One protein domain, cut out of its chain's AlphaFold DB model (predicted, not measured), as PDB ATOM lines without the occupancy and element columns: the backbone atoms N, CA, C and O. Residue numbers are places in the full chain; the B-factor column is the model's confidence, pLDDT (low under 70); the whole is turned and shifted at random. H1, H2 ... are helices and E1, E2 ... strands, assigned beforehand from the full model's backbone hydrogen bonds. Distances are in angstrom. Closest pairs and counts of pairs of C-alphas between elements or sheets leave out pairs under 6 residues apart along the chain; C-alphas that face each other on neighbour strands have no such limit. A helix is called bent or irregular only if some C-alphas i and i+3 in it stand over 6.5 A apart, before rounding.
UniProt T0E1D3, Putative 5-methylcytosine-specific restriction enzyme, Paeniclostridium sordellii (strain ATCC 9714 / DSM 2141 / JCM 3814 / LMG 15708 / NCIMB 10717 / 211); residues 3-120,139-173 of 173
ATOM      1  N   SER A   3     -29.840 -18.687 -22.487       93.56
ATOM      2  CA  SER A   3     -29.367 -17.870 -21.365       93.56
ATOM      3  C   SER A   3     -29.961 -16.472 -21.468       93.56
ATOM      4  O   SER A   3     -29.708 -15.773 -22.455       93.56
ATOM      5  N   VAL A   4     -30.756 -16.077 -20.474       92.75
ATOM      6  CA  VAL A   4     -31.343 -14.736 -20.422       92.75
ATOM      7  C   VAL A   4     -30.254 -13.732 -20.063       92.75
ATOM      8  O   VAL A   4     -29.376 -14.010 -19.249       92.75
ATOM      9  N   ARG A   5     -30.279 -12.561 -20.702       93.06
ATOM     10  CA  ARG A   5     -29.337 -11.480 -20.400       93.06
ATOM     11  C   ARG A   5     -30.043 -10.328 -19.689       93.06
ATOM     12  O   ARG A   5     -31.208 -10.067 -19.984       93.06
ATOM     13  N   PRO A   6     -29.357  -9.611 -18.782       90.25
ATOM     14  CA  PRO A   6     -29.969  -8.538 -17.992       90.25
ATOM     15  C   PRO A   6     -30.400  -7.323 -18.828       90.25
ATOM     16  O   PRO A   6     -31.214  -6.525 -18.376       90.25
ATOM     17  N   ASP A   7     -29.866  -7.168 -20.040       91.50
ATOM     18  CA  ASP A   7     -30.201  -6.102 -20.987       91.50
ATOM     19  C   ASP A   7     -31.423  -6.417 -21.867       91.50
ATOM     20  O   ASP A   7     -31.797  -5.605 -22.716       91.50
ATOM     21  N   TRP A   8     -32.082  -7.561 -21.662       94.25
ATOM     22  CA  TRP A   8     -33.326  -7.891 -22.353       94.25
ATOM     23  C   TRP A   8     -34.471  -7.003 -21.865       94.25
ATOM     24  O   TRP A   8     -34.935  -7.112 -20.729       94.25
ATOM     25  N   ASN A   9     -34.947  -6.132 -22.751       92.00
ATOM     26  CA  ASN A   9     -35.993  -5.156 -22.447       92.00
ATOM     27  C   ASN A   9     -37.280  -5.362 -23.260       92.00
ATOM     28  O   ASN A   9     -38.288  -4.726 -22.961       92.00
ATOM     29  N   ASP A  10     -37.265  -6.240 -24.262       93.88
ATOM     30  CA  ASP A  10     -38.403  -6.565 -25.121       93.88
ATOM     31  C   ASP A  10     -38.268  -7.983 -25.708       93.88
ATOM     32  O   ASP A  10     -37.318  -8.713 -25.410       93.88
ATOM     33  N   GLY A  11     -39.257  -8.404 -26.502       92.75
ATOM     34  CA  GLY A  11     -39.330  -9.742 -27.090       92.75
ATOM     35  C   GLY A  11     -38.356 -10.012 -28.239       92.75
ATOM     36  O   GLY A  11     -38.358 -11.124 -28.762       92.75
ATOM     37  N   THR A  12     -37.509  -9.058 -28.633       93.56
ATOM     38  CA  THR A  12     -36.669  -9.140 -29.842       93.56
ATOM     39  C   THR A  12     -35.755 -10.367 -29.843       93.56
ATOM     40  O   THR A  12     -35.715 -11.117 -30.815       93.56
ATOM     41  N   GLU A  13     -35.042 -10.622 -28.747       93.94
ATOM     42  CA  GLU A  13     -34.075 -11.729 -28.657       93.94
ATOM     43  C   GLU A  13     -34.756 -13.106 -28.559       93.94
ATOM     44  O   GLU A  13     -34.238 -14.136 -29.022       93.94
ATOM     45  N   LEU A  14     -35.947 -13.142 -27.958       94.50
ATOM     46  CA  LEU A  14     -36.683 -14.375 -27.714       94.50
ATOM     47  C   LEU A  14     -37.577 -14.743 -28.904       94.50
ATOM     48  O   LEU A  14     -37.476 -15.848 -29.438       94.50
ATOM     49  N   MET A  15     -38.418 -13.813 -29.345       93.69
ATOM     50  CA  MET A  15     -39.410 -14.005 -30.402       93.69
ATOM     51  C   MET A  15     -38.910 -13.552 -31.776       93.69
ATOM     52  O   MET A  15     -39.257 -14.169 -32.785       93.69
ATOM     53  N   GLY A  16     -38.036 -12.554 -31.843       93.69
ATOM     54  CA  GLY A  16     -37.540 -12.007 -33.103       93.69
ATOM     55  C   GLY A  16     -38.139 -10.650 -33.442       93.69
ATOM     56  O   GLY A  16     -38.929 -10.086 -32.690       93.69
ATOM     57  N   TYR A  17     -37.745 -10.121 -34.594       92.75
ATOM     58  CA  TYR A  17     -38.136  -8.790 -35.053       92.75
ATOM     59  C   TYR A  17     -38.110  -8.706 -36.575       92.75
ATOM     60  O   TYR A  17     -37.461  -9.508 -37.244       92.75
ATOM     61  N   LYS A  18     -38.784  -7.704 -37.141       92.38
ATOM     62  CA  LYS A  18     -38.665  -7.383 -38.566       92.38
ATOM     63  C   LYS A  18     -37.522  -6.406 -38.805       92.38
ATOM     64  O   LYS A  18     -37.418  -5.389 -38.120       92.38
ATOM     65  N   ASN A  19     -36.667  -6.706 -39.777       92.94
ATOM     66  CA  ASN A  19     -35.609  -5.794 -40.197       92.94
ATOM     67  C   ASN A  19     -36.172  -4.654 -41.077       92.94
ATOM     68  O   ASN A  19     -37.359  -4.600 -41.394       92.94
ATOM     69  N   LEU A  20     -35.296  -3.742 -41.511       93.62
ATOM     70  CA  LEU A  20     -35.664  -2.615 -42.381       93.62
ATOM     71  C   LEU A  20     -36.196  -3.031 -43.766       93.62
ATOM     72  O   LEU A  20     -36.826  -2.220 -44.438       93.62
ATOM     73  N   ASN A  21     -35.941  -4.271 -44.184       92.94
ATOM     74  CA  ASN A  21     -36.397  -4.838 -45.452       92.94
ATOM     75  C   ASN A  21     -37.716  -5.622 -45.308       92.94
ATOM     76  O   ASN A  21     -38.117  -6.289 -46.254       92.94
ATOM     77  N   ASP A  22     -38.382  -5.544 -44.148       90.12
ATOM     78  CA  ASP A  22     -39.589  -6.311 -43.794       90.12
ATOM     79  C   ASP A  22     -39.365  -7.835 -43.659       90.12
ATOM     80  O   ASP A  22     -40.321  -8.596 -43.497       90.12
ATOM     81  N   ASP A  23     -38.107  -8.296 -43.627       92.19
ATOM     82  CA  ASP A  23     -37.793  -9.696 -43.333       92.19
ATOM     83  C   ASP A  23     -37.866  -9.946 -41.824       92.19
ATOM     84  O   ASP A  23     -37.235  -9.245 -41.024       92.19
ATOM     85  N   PHE A  24     -38.592 -10.990 -41.424       92.25
ATOM     86  CA  PHE A  24     -38.643 -11.417 -40.030       92.25
ATOM     87  C   PHE A  24     -37.391 -12.222 -39.657       92.25
ATOM     88  O   PHE A  24     -37.124 -13.288 -40.218       92.25
ATOM     89  N   ILE A  25     -36.631 -11.715 -38.689       94.19
ATOM     90  CA  ILE A  25     -35.460 -12.360 -38.102       94.19
ATOM     91  C   ILE A  25     -35.906 -13.111 -36.852       94.19
ATOM     92  O   ILE A  25     -36.351 -12.509 -35.878       94.19
ATOM     93  N   ASP A  26     -35.755 -14.435 -36.876       95.00
ATOM     94  CA  ASP A  26     -36.209 -15.288 -35.782       95.00
ATOM     95  C   ASP A  26     -35.360 -15.139 -34.516       95.00
ATOM     96  O   ASP A  26     -34.139 -15.367 -34.528       95.00
ATOM     97  N   GLY A  27     -36.048 -14.890 -33.402       94.62
ATOM     98  CA  GLY A  27     -35.492 -15.018 -32.062       94.62
ATOM     99  C   GLY A  27     -35.221 -16.475 -31.674       94.62
ATOM    100  O   GLY A  27     -35.555 -17.431 -32.385       94.62
ATOM    101  N   SER A  28     -34.581 -16.648 -30.523       95.31
ATOM    102  CA  SER A  28     -34.167 -17.959 -30.008       95.31
ATOM    103  C   SER A  28     -35.335 -18.937 -29.819       95.31
ATOM    104  O   SER A  28     -35.243 -20.087 -30.255       95.31
ATOM    105  N   LEU A  29     -36.453 -18.487 -29.246       95.19
ATOM    106  CA  LEU A  29     -37.645 -19.310 -29.037       95.19
ATOM    107  C   LEU A  29     -38.405 -19.555 -30.342       95.19
ATOM    108  O   LEU A  29     -38.857 -20.673 -30.575       95.19
ATOM    109  N   THR A  30     -38.488 -18.566 -31.233       94.19
ATOM    110  CA  THR A  30     -39.173 -18.737 -32.527       94.19
ATOM    111  C   THR A  30     -38.518 -19.806 -33.396       94.19
ATOM    112  O   THR A  30     -39.222 -20.598 -34.022       94.19
ATOM    113  N   LYS A  31     -37.183 -19.914 -33.383       94.81
ATOM    114  CA  LYS A  31     -36.467 -21.012 -34.059       94.81
ATOM    115  C   LYS A  31     -36.888 -22.379 -33.518       94.81
ATOM    116  O   LYS A  31     -37.153 -23.290 -34.301       94.81
ATOM    117  N   ILE A  32     -36.995 -22.510 -32.193       95.38
ATOM    118  CA  ILE A  32     -37.452 -23.746 -31.537       95.38
ATOM    119  C   ILE A  32     -38.907 -24.038 -31.913       95.38
ATOM    120  O   ILE A  32     -39.224 -25.173 -32.254       95.38
ATOM    121  N   ILE A  33     -39.772 -23.018 -31.912       93.44
ATOM    122  CA  ILE A  33     -41.180 -23.153 -32.301       93.44
ATOM    123  C   ILE A  33     -41.305 -23.662 -33.735       93.44
ATOM    124  O   ILE A  33     -42.000 -24.644 -33.979       93.44
ATOM    125  N   LYS A  34     -40.588 -23.048 -34.680       93.00
ATOM    126  CA  LYS A  34     -40.589 -23.477 -36.084       93.00
ATOM    127  C   LYS A  34     -40.104 -24.918 -36.248       93.00
ATOM    128  O   LYS A  34     -40.695 -25.664 -37.024       93.00
ATOM    129  N   GLU A  35     -39.068 -25.320 -35.514       94.56
ATOM    130  CA  GLU A  35     -38.557 -26.695 -35.542       94.56
ATOM    131  C   GLU A  35     -39.567 -27.704 -34.979       94.56
ATOM    132  O   GLU A  35     -39.806 -28.750 -35.585       94.56
ATOM    133  N   ALA A  36     -40.180 -27.387 -33.839       93.50
ATOM    134  CA  ALA A  36     -41.156 -28.239 -33.167       93.50
ATOM    135  C   ALA A  36     -42.467 -28.379 -33.957       93.50
ATOM    136  O   ALA A  36     -43.102 -29.434 -33.906       93.50
ATOM    137  N   SER A  37     -42.836 -27.352 -34.731       91.25
ATOM    138  CA  SER A  37     -44.021 -27.340 -35.598       91.25
ATOM    139  C   SER A  37     -43.898 -28.221 -36.845       91.25
ATOM    140  O   SER A  37     -44.906 -28.479 -37.511       91.25
ATOM    141  N   LYS A  38     -42.693 -28.701 -37.190       93.38
ATOM    142  CA  LYS A  38     -42.504 -29.587 -38.346       93.38
ATOM    143  C   LYS A  38     -43.286 -30.903 -38.173       93.38
ATOM    144  O   LYS A  38     -43.290 -31.461 -37.072       93.38
ATOM    145  N   PRO A  39     -43.926 -31.444 -39.231       91.25
ATOM    146  CA  PRO A  39     -44.733 -32.667 -39.144       91.25
ATOM    147  C   PRO A  39     -44.020 -33.859 -38.485       91.25
ATOM    148  O   PRO A  39     -44.623 -34.571 -37.686       91.25
ATOM    149  N   GLU A  40     -42.731 -34.043 -38.767       92.94
ATOM    150  CA  GLU A  40     -41.874 -35.101 -38.220       92.94
ATOM    151  C   GLU A  40     -41.555 -34.955 -36.720       92.94
ATOM    152  O   GLU A  40     -41.050 -35.893 -36.094       92.94
ATOM    153  N   ASN A  41     -41.845 -33.790 -36.135       92.19
ATOM    154  CA  ASN A  41     -41.501 -33.436 -34.762       92.19
ATOM    155  C   ASN A  41     -42.720 -33.290 -33.840       92.19
ATOM    156  O   ASN A  41     -42.532 -33.243 -32.628       92.19
ATOM    157  N   LYS A  42     -43.955 -33.326 -34.366       86.00
ATOM    158  CA  LYS A  42     -45.195 -33.116 -33.587       86.00
ATOM    159  C   LYS A  42     -45.343 -33.997 -32.338       86.00
ATOM    160  O   LYS A  42     -45.910 -33.567 -31.343       86.00
ATOM    161  N   ASN A  43     -44.819 -35.223 -32.369       86.31
ATOM    162  CA  ASN A  43     -44.913 -36.167 -31.246       86.31
ATOM    163  C   ASN A  43     -43.694 -36.137 -30.306       86.31
ATOM    164  O   ASN A  43     -43.673 -36.834 -29.292       86.31
ATOM    165  N   LYS A  44     -42.671 -35.339 -30.625       90.00
ATOM    166  CA  LYS A  44     -41.474 -35.189 -29.793       90.00
ATOM    167  C   LYS A  44     -41.659 -33.991 -28.864       90.00
ATOM    168  O   LYS A  44     -41.977 -32.918 -29.373       90.00
ATOM    169  N   PRO A  45     -41.455 -34.137 -27.546       91.19
ATOM    170  CA  PRO A  45     -41.479 -32.999 -26.641       91.19
ATOM    171  C   PRO A  45     -40.229 -32.126 -26.832       91.19
ATOM    172  O   PRO A  45     -39.106 -32.629 -26.900       91.19
ATOM    173  N   TYR A  46     -40.432 -30.814 -26.901       93.19
ATOM    174  CA  TYR A  46     -39.400 -29.787 -26.986       93.19
ATOM    175  C   TYR A  46     -39.392 -28.973 -25.702       93.19
ATOM    176  O   TYR A  46     -40.369 -28.308 -25.368       93.19
ATOM    177  N   PHE A  47     -38.262 -28.988 -25.004       93.56
ATOM    178  CA  PHE A  47     -38.068 -28.204 -23.792       93.56
ATOM    179  C   PHE A  47     -37.219 -26.974 -24.109       93.56
ATOM    180  O   PHE A  47     -36.029 -27.077 -24.420       93.56
ATOM    181  N   ALA A  48     -37.842 -25.802 -24.047       95.31
ATOM    182  CA  ALA A  48     -37.157 -24.525 -24.129       95.31
ATOM    183  C   ALA A  48     -36.845 -24.063 -22.702       95.31
ATOM    184  O   ALA A  48     -37.721 -23.567 -22.001       95.31
ATOM    185  N   CYS A  49     -35.605 -24.263 -22.262       95.38
ATOM    186  CA  CYS A  49     -35.176 -23.852 -20.927       95.38
ATOM    187  C   CYS A  49     -34.561 -22.448 -20.973       95.38
ATOM    188  O   CYS A  49     -33.520 -22.283 -21.615       95.38
ATOM    189  N   LEU A  50     -35.204 -21.481 -20.316       95.25
ATOM    190  CA  LEU A  50     -34.686 -20.149 -20.015       95.25
ATOM    191  C   LEU A  50     -33.842 -20.233 -18.746       95.25
ATOM    192  O   LEU A  50     -34.362 -20.549 -17.678       95.25
ATOM    193  N   ASP A  51     -32.551 -19.977 -18.875       92.88
ATOM    194  CA  ASP A  51     -31.641 -19.991 -17.737       92.88
ATOM    195  C   ASP A  51     -31.584 -18.611 -17.075       92.88
ATOM    196  O   ASP A  51     -31.507 -17.602 -17.784       92.88
ATOM    197  N   GLU A  52     -31.668 -18.591 -15.745       91.06
ATOM    198  CA  GLU A  52     -31.736 -17.406 -14.883       91.06
ATOM    199  C   GLU A  52     -32.753 -16.386 -15.407       91.06
ATOM    200  O   GLU A  52     -32.468 -15.211 -15.657       91.06
ATOM    201  N   MET A  53     -33.981 -16.861 -15.626       92.75
ATOM    202  CA  MET A  53     -34.980 -16.147 -16.413       92.75
ATOM    203  C   MET A  53     -35.308 -14.758 -15.844       92.75
ATOM    204  O   MET A  53     -35.735 -13.876 -16.588       92.75
ATOM    205  N   ASN A  54     -35.116 -14.560 -14.539       91.69
ATOM    206  CA  ASN A  54     -35.410 -13.327 -13.823       91.69
ATOM    207  C   ASN A  54     -34.220 -12.359 -13.686       91.69
ATOM    208  O   ASN A  54     -34.329 -11.362 -12.968       91.69
ATOM    209  N   LEU A  55     -33.122 -12.584 -14.420       92.31
ATOM    210  CA  LEU A  55     -32.077 -11.571 -14.633       92.31
ATOM    211  C   LEU A  55     -32.600 -10.319 -15.349       92.31
ATOM    212  O   LEU A  55     -32.066  -9.230 -15.161       92.31
ATOM    213  N   ALA A  56     -33.645 -10.473 -16.161       92.38
ATOM    214  CA  ALA A  56     -34.377  -9.386 -16.795       92.38
ATOM    215  C   ALA A  56     -35.853  -9.407 -16.372       92.38
ATOM    216  O   ALA A  56     -36.360 -10.394 -15.835       92.38
ATOM    217  N   ARG A  57     -36.572  -8.309 -16.630       92.00
ATOM    218  CA  ARG A  57     -38.020  -8.220 -16.382       92.00
ATOM    219  C   ARG A  57     -38.751  -9.201 -17.302       92.00
ATOM    220  O   ARG A  57     -39.027  -8.882 -18.455       92.00
ATOM    221  N   VAL A  58     -39.088 -10.382 -16.781       92.00
ATOM    222  CA  VAL A  58     -39.686 -11.486 -17.558       92.00
ATOM    223  C   VAL A  58     -40.909 -11.059 -18.346       92.00
ATOM    224  O   VAL A  58     -41.056 -11.399 -19.512       92.00
ATOM    225  N   GLU A  59     -41.770 -10.259 -17.733       90.38
ATOM    226  CA  GLU A  59     -42.981  -9.769 -18.378       90.38
ATOM    227  C   GLU A  59     -42.731  -8.891 -19.609       90.38
ATOM    228  O   GLU A  59     -43.645  -8.757 -20.417       90.38
ATOM    229  N   TYR A  60     -41.539  -8.310 -19.773       92.62
ATOM    230  CA  TYR A  60     -41.207  -7.481 -20.932       92.62
ATOM    231  C   TYR A  60     -40.775  -8.346 -22.111       92.62
ATOM    232  O   TYR A  60     -41.416  -8.311 -23.161       92.62
ATOM    233  N   TYR A  61     -39.747  -9.177 -21.930       94.31
ATOM    234  CA  TYR A  61     -39.228  -9.992 -23.029       94.31
ATOM    235  C   TYR A  61     -40.111 -11.202 -23.362       94.31
ATOM    236  O   TYR A  61     -40.075 -11.715 -24.477       94.31
ATOM    237  N   LEU A  62     -40.928 -11.666 -22.411       93.38
ATOM    238  CA  LEU A  62     -41.865 -12.771 -22.614       93.38
ATOM    239  C   LEU A  62     -43.277 -12.288 -22.985       93.38
ATOM    240  O   LEU A  62     -44.176 -13.107 -23.163       93.38
ATOM    241  N   SER A  63     -43.494 -10.975 -23.097       90.31
ATOM    242  CA  SER A  63     -44.814 -10.366 -23.325       90.31
ATOM    243  C   SER A  63     -45.551 -10.956 -24.530       90.31
ATOM    244  O   SER A  63     -46.698 -11.390 -24.392       90.31
ATOM    245  N   ASP A  64     -44.884 -11.033 -25.680       89.81
ATOM    246  CA  ASP A  64     -45.439 -11.578 -26.920       89.81
ATOM    247  C   ASP A  64     -45.833 -13.050 -26.764       89.81
ATOM    248  O   ASP A  64     -46.931 -13.457 -27.144       89.81
ATOM    249  N   TYR A  65     -44.974 -13.852 -26.132       90.81
ATOM    250  CA  TYR A  65     -45.257 -15.261 -25.867       90.81
ATOM    251  C   TYR A  65     -46.463 -15.435 -24.934       90.81
ATOM    252  O   TYR A  65     -47.359 -16.234 -25.219       90.81
ATOM    253  N   LEU A  66     -46.528 -14.661 -23.844       88.88
ATOM    254  CA  LEU A  66     -47.663 -14.675 -22.916       88.88
ATOM    255  C   LEU A  66     -48.965 -14.277 -23.623       88.88
ATOM    256  O   LEU A  66     -49.990 -14.923 -23.413       88.88
ATOM    257  N   SER A  67     -48.914 -13.273 -24.501       87.75
ATOM    258  CA  SER A  67     -50.052 -12.836 -25.318       87.75
ATOM    259  C   SER A  67     -50.558 -13.951 -26.243       87.75
ATOM    260  O   SER A  67     -51.753 -14.253 -26.280       87.75
ATOM    261  N   ILE A  68     -49.651 -14.652 -26.935       88.12
ATOM    262  CA  ILE A  68     -50.020 -15.781 -27.800       88.12
ATOM    263  C   ILE A  68     -50.668 -16.900 -26.977       88.12
ATOM    264  O   ILE A  68     -51.696 -17.451 -27.379       88.12
ATOM    265  N   ILE A  69     -50.108 -17.216 -25.807       85.19
ATOM    266  CA  ILE A  69     -50.668 -18.220 -24.899       85.19
ATOM    267  C   ILE A  69     -52.088 -17.866 -24.458       85.19
ATOM    268  O   ILE A  69     -52.927 -18.765 -24.406       85.19
ATOM    269  N   GLU A  70     -52.359 -16.600 -24.142       83.06
ATOM    270  CA  GLU A  70     -53.689 -16.128 -23.737       83.06
ATOM    271  C   GLU A  70     -54.736 -16.312 -24.840       83.06
ATOM    272  O   GLU A  70     -55.902 -16.573 -24.548       83.06
ATOM    273  N   SER A  71     -54.318 -16.237 -26.105       84.94
ATOM    274  CA  SER A  71     -55.205 -16.456 -27.252       84.94
ATOM    275  C   SER A  71     -55.563 -17.930 -27.498       84.94
ATOM    276  O   SER A  71     -56.370 -18.221 -28.385       84.94
ATOM    277  N   ARG A  72     -54.981 -18.878 -26.742       83.12
ATOM    278  CA  ARG A  72     -55.218 -20.313 -26.948       83.12
ATOM    279  C   ARG A  72     -56.688 -20.667 -26.762       83.12
ATOM    280  O   ARG A  72     -57.283 -20.457 -25.705       83.12
ATOM    281  N   LYS A  73     -57.253 -21.305 -27.782       81.25
ATOM    282  CA  LYS A  73     -58.613 -21.846 -27.773       81.25
ATOM    283  C   LYS A  73     -58.620 -23.281 -28.274       81.25
ATOM    284  O   LYS A  73     -57.877 -23.641 -29.185       81.25
ATOM    285  N   LYS A  74     -59.477 -24.100 -27.669       77.31
ATOM    286  CA  LYS A  74     -59.720 -25.474 -28.110       77.31
ATOM    287  C   LYS A  74     -60.733 -25.442 -29.249       77.31
ATOM    288  O   LYS A  74     -61.843 -24.946 -29.068       77.31
ATOM    289  N   VAL A  75     -60.354 -25.963 -30.410       78.19
ATOM    290  CA  VAL A  75     -61.240 -26.146 -31.564       78.19
ATOM    291  C   VAL A  75     -61.211 -27.624 -31.928       78.19
ATOM    292  O   VAL A  75     -60.230 -28.133 -32.460       78.19
ATOM    293  N   GLY A  76     -62.278 -28.345 -31.578       79.75
ATOM    294  CA  GLY A  76     -62.290 -29.806 -31.667       79.75
ATOM    295  C   GLY A  76     -61.300 -30.441 -30.681       79.75
ATOM    296  O   GLY A  76     -61.418 -30.244 -29.470       79.75
ATOM    297  N   GLN A  77     -60.342 -31.215 -31.197       71.06
ATOM    298  CA  GLN A  77     -59.265 -31.830 -30.403       71.06
ATOM    299  C   GLN A  77     -57.969 -31.004 -30.404       71.06
ATOM    300  O   GLN A  77     -57.054 -31.308 -29.636       71.06
ATOM    301  N   ASP A  78     -57.906 -29.954 -31.222       71.94
ATOM    302  CA  ASP A  78     -56.709 -29.147 -31.405       71.94
ATOM    303  C   ASP A  78     -56.760 -27.868 -30.567       71.94
ATOM    304  O   ASP A  78     -57.824 -27.301 -30.294       71.94
ATOM    305  N   ILE A  79     -55.582 -27.405 -30.159       74.88
ATOM    306  CA  ILE A  79     -55.389 -26.120 -29.492       74.88
ATOM    307  C   ILE A  79     -54.776 -25.179 -30.521       74.88
ATOM    308  O   ILE A  79     -53.697 -25.453 -31.041       74.88
ATOM    309  N   ILE A  80     -55.463 -24.076 -30.813       77.19
ATOM    310  CA  ILE A  80     -55.015 -23.074 -31.785       77.19
ATOM    311  C   ILE A  80     -54.830 -21.711 -31.114       77.19
ATOM    312  O   ILE A  80     -55.481 -21.421 -30.108       77.19
ATOM    313  N   THR A  81     -53.963 -20.875 -31.682       77.56
ATOM    314  CA  THR A  81     -53.718 -19.479 -31.276       77.56
ATOM    315  C   THR A  81     -54.118 -18.522 -32.399       77.56
ATOM    316  O   THR A  81     -54.101 -18.909 -33.568       77.56
ATOM    317  N   ASP A  82     -54.471 -17.278 -32.060       65.19
ATOM    318  CA  ASP A  82     -54.908 -16.245 -33.026       65.19
ATOM    319  C   ASP A  82     -53.737 -15.429 -33.628       65.19
ATOM    320  O   ASP A  82     -53.915 -14.303 -34.088       65.19
ATOM    321  N   SER A  83     -52.526 -15.987 -33.637       65.81
ATOM    322  CA  SER A  83     -51.294 -15.335 -34.103       65.81
ATOM    323  C   SER A  83     -50.744 -15.961 -35.387       65.81
ATOM    324  O   SER A  83     -50.941 -17.147 -35.645       65.81
ATOM    325  N   GLU A  84     -49.972 -15.183 -36.157       69.31
ATOM    326  CA  GLU A  84     -49.206 -15.693 -37.313       69.31
ATOM    327  C   GLU A  84     -48.246 -16.827 -36.915       69.31
ATOM    328  O   GLU A  84     -47.992 -17.745 -37.695       69.31
ATOM    329  N   LEU A  85     -47.747 -16.795 -35.675       77.94
ATOM    330  CA  LEU A  85     -46.945 -17.860 -35.088       77.94
ATOM    331  C   LEU A  85     -47.815 -18.766 -34.212       77.94
ATOM    332  O   LEU A  85     -48.152 -18.400 -33.085       77.94
ATOM    333  N   GLN A  86     -48.146 -19.957 -34.706       83.81
ATOM    334  CA  GLN A  86     -48.809 -20.980 -33.898       83.81
ATOM    335  C   GLN A  86     -47.801 -21.686 -32.990       83.81
ATOM    336  O   GLN A  86     -46.803 -22.228 -33.464       83.81
ATOM    337  N   ILE A  87     -48.079 -21.691 -31.685       87.94
ATOM    338  CA  ILE A  87     -47.297 -22.459 -30.710       87.94
ATOM    339  C   ILE A  87     -47.841 -23.893 -30.695       87.94
ATOM    340  O   ILE A  87     -48.996 -24.082 -30.299       87.94
ATOM    341  N   PRO A  88     -47.054 -24.901 -31.104       88.38
ATOM    342  CA  PRO A  88     -47.492 -26.286 -31.078       88.38
ATOM    343  C   PRO A  88     -47.564 -26.812 -29.635       88.38
ATOM    344  O   PRO A  88     -46.905 -26.324 -28.717       88.38
ATOM    345  N   ASP A  89     -48.382 -27.839 -29.438       87.81
ATOM    346  CA  ASP A  89     -48.684 -28.453 -28.138       87.81
ATOM    347  C   ASP A  89     -47.575 -29.374 -27.597       87.81
ATOM    348  O   ASP A  89     -47.758 -30.044 -26.580       87.81
ATOM    349  N   ASN A  90     -46.433 -29.426 -28.278       91.25
ATOM    350  CA  ASN A  90     -45.253 -30.195 -27.905       91.25
ATOM    351  C   ASN A  90     -44.101 -29.323 -27.392       91.25
ATOM    352  O   ASN A  90     -42.993 -29.831 -27.244       91.25
ATOM    353  N   ILE A  91     -44.338 -28.036 -27.118       92.25
ATOM    354  CA  ILE A  91     -43.339 -27.129 -26.545       92.25
ATOM    355  C   ILE A  91     -43.649 -26.832 -25.086       92.25
ATOM    356  O   ILE A  91     -44.740 -26.379 -24.737       92.25
ATOM    357  N   TYR A  92     -42.624 -26.988 -24.257       92.38
ATOM    358  CA  TYR A  92     -42.635 -26.694 -22.835       92.38
ATOM    359  C   TYR A  92     -41.568 -25.642 -22.556       92.38
ATOM    360  O   TYR A  92     -40.371 -25.900 -22.706       92.38
ATOM    361  N   LEU A  93     -42.007 -24.441 -22.187       93.88
ATOM    362  CA  LEU A  93     -41.117 -23.385 -21.724       93.88
ATOM    363  C   LEU A  93     -40.889 -23.574 -20.223       93.88
ATOM    364  O   LEU A  93     -41.843 -23.579 -19.449       93.88
ATOM    365  N   ILE A  94     -39.634 -23.742 -19.832       94.56
ATOM    366  CA  ILE A  94     -39.211 -23.910 -18.440       94.56
ATOM    367  C   ILE A  94     -38.230 -22.788 -18.140       94.56
ATOM    368  O   ILE A  94     -37.381 -22.493 -18.974       94.56
ATOM    369  N   GLY A  95     -38.332 -22.158 -16.977       93.00
ATOM    370  CA  GLY A  95     -37.380 -21.142 -16.551       93.00
ATOM    371  C   GLY A  95     -36.772 -21.490 -15.205       93.00
ATOM    372  O   GLY A  95     -37.494 -21.919 -14.306       93.00
ATOM    373  N   THR A  96     -35.460 -21.318 -15.067       91.94
ATOM    374  CA  THR A  96     -34.801 -21.333 -13.758       91.94
ATOM    375  C   THR A  96     -34.876 -19.935 -13.156       91.94
ATOM    376  O   THR A  96     -34.777 -18.930 -13.862       91.94
ATOM    377  N   VAL A  97     -35.114 -19.869 -11.850       89.06
ATOM    378  CA  VAL A  97     -35.296 -18.622 -11.107       89.06
ATOM    379  C   VAL A  97     -34.239 -18.553 -10.022       89.06
ATOM    380  O   VAL A  97     -34.133 -19.472  -9.214       89.06
ATOM    381  N   ASN A  98     -33.521 -17.437  -9.973       83.25
ATOM    382  CA  ASN A  98     -32.640 -17.110  -8.860       83.25
ATOM    383  C   ASN A  98     -33.419 -16.261  -7.851       83.25
ATOM    384  O   ASN A  98     -34.057 -15.289  -8.236       83.25
ATOM    385  N   MET A  99     -33.380 -16.604  -6.566       77.69
ATOM    386  CA  MET A  99     -34.133 -15.884  -5.522       77.69
ATOM    387  C   MET A  99     -33.312 -14.782  -4.822       77.69
ATOM    388  O   MET A  99     -33.735 -14.263  -3.793       77.69
ATOM    389  N   ASP A 100     -32.150 -14.416  -5.370       79.50
ATOM    390  CA  ASP A 100     -31.230 -13.439  -4.773       79.50
ATOM    391  C   ASP A 100     -31.662 -11.979  -5.022       79.50
ATOM    392  O   ASP A 100     -32.309 -11.664  -6.028       79.50
ATOM    393  N   ASP A 101     -31.221 -11.060  -4.149       68.12
ATOM    394  CA  ASP A 101     -31.546  -9.615  -4.167       68.12
ATOM    395  C   ASP A 101     -31.193  -8.888  -5.481       68.12
ATOM    396  O   ASP A 101     -31.659  -7.777  -5.743       68.12
ATOM    397  N   THR A 102     -30.336  -9.482  -6.308       71.31
ATOM    398  CA  THR A 102     -29.852  -8.914  -7.575       71.31
ATOM    399  C   THR A 102     -30.787  -9.175  -8.754       71.31
ATOM    400  O   THR A 102     -30.498  -8.738  -9.869       71.31
ATOM    401  N   THR A 103     -31.903  -9.869  -8.527       81.38
ATOM    402  CA  THR A 103     -32.818 -10.315  -9.580       81.38
ATOM    403  C   THR A 103     -34.184  -9.647  -9.501       81.38
ATOM    404  O   THR A 103     -34.565  -9.030  -8.504       81.38
ATOM    405  N   PHE A 104     -34.944  -9.727 -10.591       83.81
ATOM    406  CA  PHE A 104     -36.272  -9.137 -10.639       83.81
ATOM    407  C   PHE A 104     -37.326 -10.082 -10.063       83.81
ATOM    408  O   PHE A 104     -37.384 -11.265 -10.390       83.81
ATOM    409  N   THR A 105     -38.225  -9.533  -9.247       85.06
ATOM    410  CA  THR A 105     -39.410 -10.259  -8.790       85.06
ATOM    411  C   THR A 105     -40.406 -10.457  -9.930       85.06
ATOM    412  O   THR A 105     -40.561  -9.603 -10.811       85.06
ATOM    413  N   PHE A 106     -41.117 -11.584  -9.901       86.94
ATOM    414  CA  PHE A 106     -42.192 -11.851 -10.848       86.94
ATOM    415  C   PHE A 106     -43.459 -11.083 -10.490       86.94
ATOM    416  O   PHE A 106     -43.882 -11.038  -9.333       86.94
ATOM    417  N   SER A 107     -44.114 -10.527 -11.506       85.62
ATOM    418  CA  SER A 107     -45.462 -10.002 -11.343       85.62
ATOM    419  C   SER A 107     -46.471 -11.150 -11.252       85.62
ATOM    420  O   SER A 107     -46.281 -12.221 -11.836       85.62
ATOM    421  N   ARG A 108     -47.601 -10.909 -10.571       83.31
ATOM    422  CA  ARG A 108     -48.723 -11.868 -10.543       83.31
ATOM    423  C   ARG A 108     -49.173 -12.254 -11.949       83.31
ATOM    424  O   ARG A 108     -49.497 -13.403 -12.177       83.31
ATOM    425  N   LYS A 109     -49.095 -11.333 -12.918       81.75
ATOM    426  CA  LYS A 109     -49.440 -11.614 -14.316       81.75
ATOM    427  C   LYS A 109     -48.629 -12.793 -14.874       81.75
ATOM    428  O   LYS A 109     -49.184 -13.635 -15.574       81.75
ATOM    429  N   VAL A 110     -47.338 -12.874 -14.577       84.56
ATOM    430  CA  VAL A 110     -46.517 -14.005 -15.028       84.56
ATOM    431  C   VAL A 110     -46.858 -15.264 -14.230       84.56
ATOM    432  O   VAL A 110     -47.119 -16.305 -14.828       84.56
ATOM    433  N   LEU A 111     -46.934 -15.152 -12.901       85.88
ATOM    434  CA  LEU A 111     -47.193 -16.287 -12.006       85.88
ATOM    435  C   LEU A 111     -48.563 -16.939 -12.239       85.88
ATOM    436  O   LEU A 111     -48.658 -18.157 -12.256       85.88
ATOM    437  N   ASP A 112     -49.603 -16.155 -12.521       83.56
ATOM    438  CA  ASP A 112     -50.961 -16.648 -12.799       83.56
ATOM    439  C   ASP A 112     -51.032 -17.529 -14.066       83.56
ATOM    440  O   ASP A 112     -52.037 -18.195 -14.312       83.56
ATOM    441  N   ARG A 113     -49.992 -17.498 -14.911       83.31
ATOM    442  CA  ARG A 113     -49.917 -18.201 -16.204       83.31
ATOM    443  C   ARG A 113     -48.807 -19.250 -16.243       83.31
ATOM    444  O   ARG A 113     -48.593 -19.862 -17.290       83.31
ATOM    445  N   ALA A 114     -48.092 -19.431 -15.139       85.94
ATOM    446  CA  ALA A 114     -46.970 -20.343 -15.024       85.94
ATOM    447  C   ALA A 114     -47.225 -21.344 -13.896       85.94
ATOM    448  O   ALA A 114     -47.890 -21.044 -12.911       85.94
ATOM    449  N   ASN A 115     -46.669 -22.542 -14.043       86.88
ATOM    450  CA  ASN A 115     -46.539 -23.447 -12.911       86.88
ATOM    451  C   ASN A 115     -45.214 -23.127 -12.219       86.88
ATOM    452  O   ASN A 115     -44.180 -23.078 -12.886       86.88
ATOM    453  N   THR A 116     -45.250 -22.938 -10.903       85.62
ATOM    454  CA  THR A 116     -44.051 -22.711 -10.093       85.62
ATOM    455  C   THR A 116     -43.730 -23.974  -9.308       85.62
ATOM    456  O   THR A 116     -44.617 -24.579  -8.708       85.62
ATOM    457  N   ILE A 117     -42.459 -24.365  -9.313       87.00
ATOM    458  CA  ILE A 117     -41.923 -25.417  -8.450       87.00
ATOM    459  C   ILE A 117     -40.894 -24.739  -7.552       87.00
ATOM    460  O   ILE A 117     -39.855 -24.292  -8.034       87.00
ATOM    461  N   GLU A 118     -41.215 -24.619  -6.267       82.38
ATOM    462  CA  GLU A 118     -40.321 -24.039  -5.266       82.38
ATOM    463  C   GLU A 118     -39.594 -25.158  -4.519       82.38
ATOM    464  O   GLU A 118     -40.209 -26.122  -4.065       82.38
ATOM    465  N   PHE A 119     -38.278 -25.020  -4.386       78.19
ATOM    466  CA  PHE A 119     -37.446 -25.926  -3.602       78.19
ATOM    467  C   PHE A 119     -37.116 -25.241  -2.273       78.19
ATOM    468  O   PHE A 119     -36.187 -24.442  -2.203       78.19
ATOM    469  N   SER A 120     -37.912 -25.502  -1.235       69.75
ATOM    470  CA  SER A 120     -37.709 -24.934   0.108       69.75
ATOM    471  C   SER A 120     -36.961 -25.870   1.056       69.75
ATOM    472  O   SER A 120     -36.237 -25.408   1.936       69.75
ATOM    473  N   ILE A 139     -36.831 -43.616 -19.313       79.25
ATOM    474  CA  ILE A 139     -38.146 -43.898 -19.888       79.25
ATOM    475  C   ILE A 139     -38.328 -43.002 -21.114       79.25
ATOM    476  O   ILE A 139     -38.353 -41.776 -21.017       79.25
ATOM    477  N   LYS A 140     -38.478 -43.613 -22.293       75.75
ATOM    478  CA  LYS A 140     -38.852 -42.876 -23.506       75.75
ATOM    479  C   LYS A 140     -40.334 -42.533 -23.448       75.75
ATOM    480  O   LYS A 140     -41.180 -43.388 -23.697       75.75
ATOM    481  N   VAL A 141     -40.628 -41.277 -23.138       79.25
ATOM    482  CA  VAL A 141     -41.987 -40.730 -23.160       79.25
ATOM    483  C   VAL A 141     -42.255 -39.989 -24.471       79.25
ATOM    484  O   VAL A 141     -41.395 -39.293 -25.008       79.25
ATOM    485  N   ASP A 142     -43.461 -40.172 -24.996       82.38
ATOM    486  CA  ASP A 142     -43.995 -39.450 -26.155       82.38
ATOM    487  C   ASP A 142     -44.697 -38.161 -25.697       82.38
ATOM    488  O   ASP A 142     -45.132 -38.085 -24.545       82.38
ATOM    489  N   ASN A 143     -44.870 -37.164 -26.578       85.88
ATOM    490  CA  ASN A 143     -45.536 -35.912 -26.201       85.88
ATOM    491  C   ASN A 143     -46.945 -36.129 -25.621       85.88
ATOM    492  O   ASN A 143     -47.371 -35.356 -24.772       85.88
ATOM    493  N   ARG A 144     -47.652 -37.208 -25.991       83.25
ATOM    494  CA  ARG A 144     -48.958 -37.555 -25.399       83.25
ATOM    495  C   ARG A 144     -48.940 -37.698 -23.876       83.25
ATOM    496  O   ARG A 144     -49.980 -37.514 -23.260       83.25
ATOM    497  N   PHE A 145     -47.795 -38.034 -23.280       83.94
ATOM    498  CA  PHE A 145     -47.652 -38.126 -21.827       83.94
ATOM    499  C   PHE A 145     -47.669 -36.747 -21.149       83.94
ATOM    500  O   PHE A 145     -48.161 -36.616 -20.035       83.94
ATOM    501  N   LEU A 146     -47.133 -35.725 -21.821       83.75
ATOM    502  CA  LEU A 146     -46.962 -34.374 -21.275       83.75
ATOM    503  C   LEU A 146     -48.037 -33.394 -21.762       83.75
ATOM    504  O   LEU A 146     -48.311 -32.389 -21.106       83.75
ATOM    505  N   LYS A 147     -48.642 -33.678 -22.920       83.06
ATOM    506  CA  LYS A 147     -49.632 -32.820 -23.562       83.06
ATOM    507  C   LYS A 147     -50.837 -32.643 -22.646       83.06
ATOM    508  O   LYS A 147     -51.445 -33.611 -22.191       83.06
ATOM    509  N   THR A 148     -51.238 -31.390 -22.442       76.94
ATOM    510  CA  THR A 148     -52.463 -31.105 -21.692       76.94
ATOM    511  C   THR A 148     -53.700 -31.582 -22.453       76.94
ATOM    512  O   THR A 148     -53.834 -31.369 -23.660       76.94
ATOM    513  N   THR A 149     -54.635 -32.198 -21.731       74.38
ATOM    514  CA  THR A 149     -55.923 -32.645 -22.293       74.38
ATOM    515  C   THR A 149     -56.998 -31.545 -22.198       74.38
ATOM    516  O   THR A 149     -57.908 -31.463 -23.038       74.38
ATOM    517  N   TYR A 150     -56.846 -30.626 -21.237       75.81
ATOM    518  CA  TYR A 150     -57.786 -29.536 -20.951       75.81
ATOM    519  C   TYR A 150     -57.075 -28.182 -20.959       75.81
ATOM    520  O   TYR A 150     -55.931 -28.066 -20.520       75.81
ATOM    521  N   LEU A 151     -57.766 -27.149 -21.448       75.62
ATOM    522  CA  LEU A 151     -57.301 -25.763 -21.336       75.62
ATOM    523  C   LEU A 151     -57.886 -25.083 -20.099       75.62
ATOM    524  O   LEU A 151     -57.205 -24.292 -19.454       75.62
ATOM    525  N   LYS A 152     -59.146 -25.382 -19.768       77.44
ATOM    526  CA  LYS A 152     -59.837 -24.835 -18.599       77.44
ATOM    527  C   LYS A 152     -60.371 -25.962 -17.731       77.44
ATOM    528  O   LYS A 152     -60.805 -26.994 -18.233       77.44
ATOM    529  N   THR A 153     -60.454 -25.719 -16.428       74.19
ATOM    530  CA  THR A 153     -61.060 -26.659 -15.470       74.19
ATOM    531  C   THR A 153     -62.517 -26.992 -15.814       74.19
ATOM    532  O   THR A 153     -62.989 -28.084 -15.523       74.19
ATOM    533  N   MET A 154     -63.239 -26.070 -16.464       75.88
ATOM    534  CA  MET A 154     -64.610 -26.317 -16.933       75.88
ATOM    535  C   MET A 154     -64.691 -27.348 -18.069       75.88
ATOM    536  O   MET A 154     -65.752 -27.938 -18.263       75.88
ATOM    537  N   ASP A 155     -63.589 -27.578 -18.790       77.38
ATOM    538  CA  ASP A 155     -63.531 -28.501 -19.927       77.38
ATOM    539  C   ASP A 155     -63.306 -29.961 -19.492       77.38
ATOM    540  O   ASP A 155     -63.313 -30.850 -20.342       77.38
ATOM    541  N   ILE A 156     -63.087 -30.204 -18.194       82.50
ATOM    542  CA  ILE A 156     -62.839 -31.533 -17.621       82.50
ATOM    543  C   ILE A 156     -64.109 -32.401 -17.721       82.50
ATOM    544  O   ILE A 156     -65.227 -31.925 -17.459       82.50
ATOM    545  N   GLU A 157     -63.941 -33.679 -18.072       83.38
ATOM    546  CA  GLU A 157     -65.020 -34.667 -18.165       83.38
ATOM    547  C   GLU A 157     -65.730 -34.837 -16.825       83.38
ATOM    548  O   GLU A 157     -65.145 -34.700 -15.749       83.38
ATOM    549  N   GLU A 158     -67.018 -35.176 -16.893       84.56
ATOM    550  CA  GLU A 158     -67.866 -35.297 -15.706       84.56
ATOM    551  C   GLU A 158     -67.306 -36.260 -14.658       84.56
ATOM    552  O   GLU A 158     -67.402 -35.964 -13.466       84.56
ATOM    553  N   GLU A 159     -66.656 -37.344 -15.088       87.94
ATOM    554  CA  GLU A 159     -66.061 -38.343 -14.196       87.94
ATOM    555  C   GLU A 159     -64.945 -37.783 -13.295       87.94
ATOM    556  O   GLU A 159     -64.810 -38.214 -12.151       87.94
ATOM    557  N   TYR A 160     -64.202 -36.765 -13.747       85.69
ATOM    558  CA  TYR A 160     -63.109 -36.160 -12.973       85.69
ATOM    559  C   TYR A 160     -63.532 -34.902 -12.198       85.69
ATOM    560  O   TYR A 160     -62.743 -34.367 -11.415       85.69
ATOM    561  N   ARG A 161     -64.768 -34.407 -12.363       86.56
ATOM    562  CA  ARG A 161     -65.207 -33.145 -11.733       86.56
ATOM    563  C   ARG A 161     -65.254 -33.210 -10.210       86.56
ATOM    564  O   ARG A 161     -64.881 -32.235  -9.562       86.56
ATOM    565  N   GLU A 162     -65.701 -34.323  -9.628       88.56
ATOM    566  CA  GLU A 162     -65.703 -34.481  -8.164       88.56
ATOM    567  C   GLU A 162     -64.276 -34.514  -7.608       88.56
ATOM    568  O   GLU A 162     -63.977 -33.825  -6.634       88.56
ATOM    569  N   TYR A 163     -63.359 -35.205  -8.290       86.94
ATOM    570  CA  TYR A 163     -61.944 -35.198  -7.923       86.94
ATOM    571  C   TYR A 163     -61.344 -33.784  -7.983       86.94
ATOM    572  O   TYR A 163     -60.705 -33.340  -7.028       86.94
ATOM    573  N   ALA A 164     -61.615 -33.033  -9.055       85.25
ATOM    574  CA  ALA A 164     -61.153 -31.652  -9.192       85.25
ATOM    575  C   ALA A 164     -61.681 -30.738  -8.067       85.25
ATOM    576  O   ALA A 164     -60.934 -29.910  -7.543       85.25
ATOM    577  N   LYS A 165     -62.945 -30.902  -7.641       86.12
ATOM    578  CA  LYS A 165     -63.506 -30.159  -6.496       86.12
ATOM    579  C   LYS A 165     -62.781 -30.479  -5.191       86.12
ATOM    580  O   LYS A 165     -62.505 -29.563  -4.417       86.12
ATOM    581  N   GLU A 166     -62.481 -31.750  -4.939       88.88
ATOM    582  CA  GLU A 166     -61.766 -32.172  -3.731       88.88
ATOM    583  C   GLU A 166     -60.336 -31.620  -3.687       88.88
ATOM    584  O   GLU A 166     -59.905 -31.119  -2.647       88.88
ATOM    585  N   ILE A 167     -59.618 -31.626  -4.814       85.19
ATOM    586  CA  ILE A 167     -58.291 -31.002  -4.911       85.19
ATOM    587  C   ILE A 167     -58.375 -29.485  -4.697       85.19
ATOM    588  O   ILE A 167     -57.616 -28.945  -3.894       85.19
ATOM    589  N   ASN A 168     -59.342 -28.801  -5.316       82.69
ATOM    590  CA  ASN A 168     -59.518 -27.356  -5.133       82.69
ATOM    591  C   ASN A 168     -59.763 -26.970  -3.666       82.69
ATOM    592  O   ASN A 168     -59.231 -25.963  -3.203       82.69
ATOM    593  N   LYS A 169     -60.514 -27.774  -2.898       85.94
ATOM    594  CA  LYS A 169     -60.697 -27.541  -1.452       85.94
ATOM    595  C   LYS A 169     -59.392 -27.651  -0.661       85.94
ATOM    596  O   LYS A 169     -59.254 -26.970   0.350       85.94
ATOM    597  N   LYS A 170     -58.463 -28.516  -1.084       83.31
ATOM    598  CA  LYS A 170     -57.147 -28.671  -0.444       83.31
ATOM    599  C   LYS A 170     -56.206 -27.513  -0.773       83.31
ATOM    600  O   LYS A 170     -55.428 -27.143   0.089       83.31
ATOM    601  N   LEU A 171     -56.300 -26.950  -1.979       73.50
ATOM    602  CA  LEU A 171     -55.479 -25.814  -2.422       73.50
ATOM    603  C   LEU A 171     -55.901 -24.473  -1.802       73.50
ATOM    604  O   LEU A 171     -55.084 -23.570  -1.690       73.50
ATOM    605  N   LEU A 172     -57.175 -24.325  -1.424       68.75
ATOM    606  CA  LEU A 172     -57.712 -23.113  -0.785       68.75
ATOM    607  C   LEU A 172     -57.542 -23.090   0.749       68.75
ATOM    608  O   LEU A 172     -58.091 -22.202   1.402       68.75
ATOM    609  N   ARG A 173     -56.849 -24.078   1.323       46.06
ATOM    610  CA  ARG A 173     -56.525 -24.162   2.752       46.06
ATOM    611  C   ARG A 173     -55.098 -23.710   3.003       46.06
ATOM    612  O   ARG A 173     -54.912 -23.055   4.049       46.06
TER     613      ARG A 173
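This is residues 3 to 120 and 139 to 173 of the 173 residues of the protein "Putative 5-methylcytosine-specific restriction enzyme" of Paeniclostridium sordellii (strain ATCC 9714 / DSM 2141 / JCM 3814 / LMG 15708 / NCIMB 10717 / 211) (UniProt T0E1D3). A loosely joined body of short helices and three two-stranded pieces has the parallel pair E3 and E6 along one side, with H2 linking this pair to the hairpin E1 and E2 at one end of the long axis. The short helices H1, H3, H4 and H5 gather along one side of this body, the small hairpin E4 and E5 lies beyond H4, and H7 makes the other end of the long axis after a long link, residues 166 to 173 sticking out. The printed part has 153 residues, with seven named helices and six named strands in the order H1 E1 E2 H2 E3 H3 H4 E4 E5 E6 H5 H6 H7; E1 and E2, and E4 and E5, are antiparallel. The class is mixed, helices and strands, with under half of the residues in named elements. The whole is only just compact, close to loose, with a radius of gyration of the C-alphas of 17.4 A and spans of 54 by 43 by 33 A.

H1, residues 12 to 15, touches H2, residues 28 to 36, where the C-alphas of Leu 14 and Ser 28 are closest, 4.9 A apart. Between them in the chain, E1, residues 16 to 18, and E2, residues 24 to 26, form an antiparallel hairpin at 166 degrees, with N 25 and O 17 within hydrogen-bond range at 2.8 A. E3, residues 46 to 51, is the parallel neighbour of E6, residues 91 to 95, at 17 degrees, with N 50 and O 94 at 2.8 A and N 92 and O 46 at 2.8 A. The closest C-alphas of H2 and E3, those of Ala 36 and Tyr 46, are 6.6 A apart. H3, residues 58 to 61, only just touches H1 and, likewise with 3 pairs of C-alphas within 8 A, H5, residues 108 to 111; the closest are Leu 14 and Tyr 61 at 6.9 A, and Glu 59 and Val 110 at 6.5 A. H4, residues 63 to 70, meets H3 only through their link. E4, residues 73 to 75, and E5, residues 78 to 80, form an antiparallel hairpin at 137 degrees, with N 73 and O 80 at 2.9 A. H6, residues 143 to 146, and H7, residues 158 to 171, are apart from each other and from E6. Every O i to N i+4 pair is within hydrogen-bond range in H4, 4 of 5 in H2 and 8 of 10 in H7; H1, H3, H5 and H6 are too short for such a pair.

H1 begins at C-alpha 12, (-36.669, -9.140, -29.842). H2 is 12.8 A from first to last C-alpha, E3 15.5 A, H4 10.6 A and E6 13.1 A. E6 begins at C-alpha 91, (-43.339, -27.129, -26.545). H7, 20.5 A long, is irregular, C-alphas 159 and 162 being 7.2 A apart, and ends at C-alpha 171, (-55.479, -25.814, -2.422).

The two C-alphas farthest apart, those of Asn 21 and Glu 166, are 56.0 A apart. Residues 121 to 138 are not printed, and C-alphas 120 and 139 are 27.6 A apart across the cut. Of the links that are printed whole, E6 to H5 and H6 to H7 are long. Mean pLDDT of the printed part is 86.2; residues 82 to 84, 101, 120 and 172 to 173 are under 70.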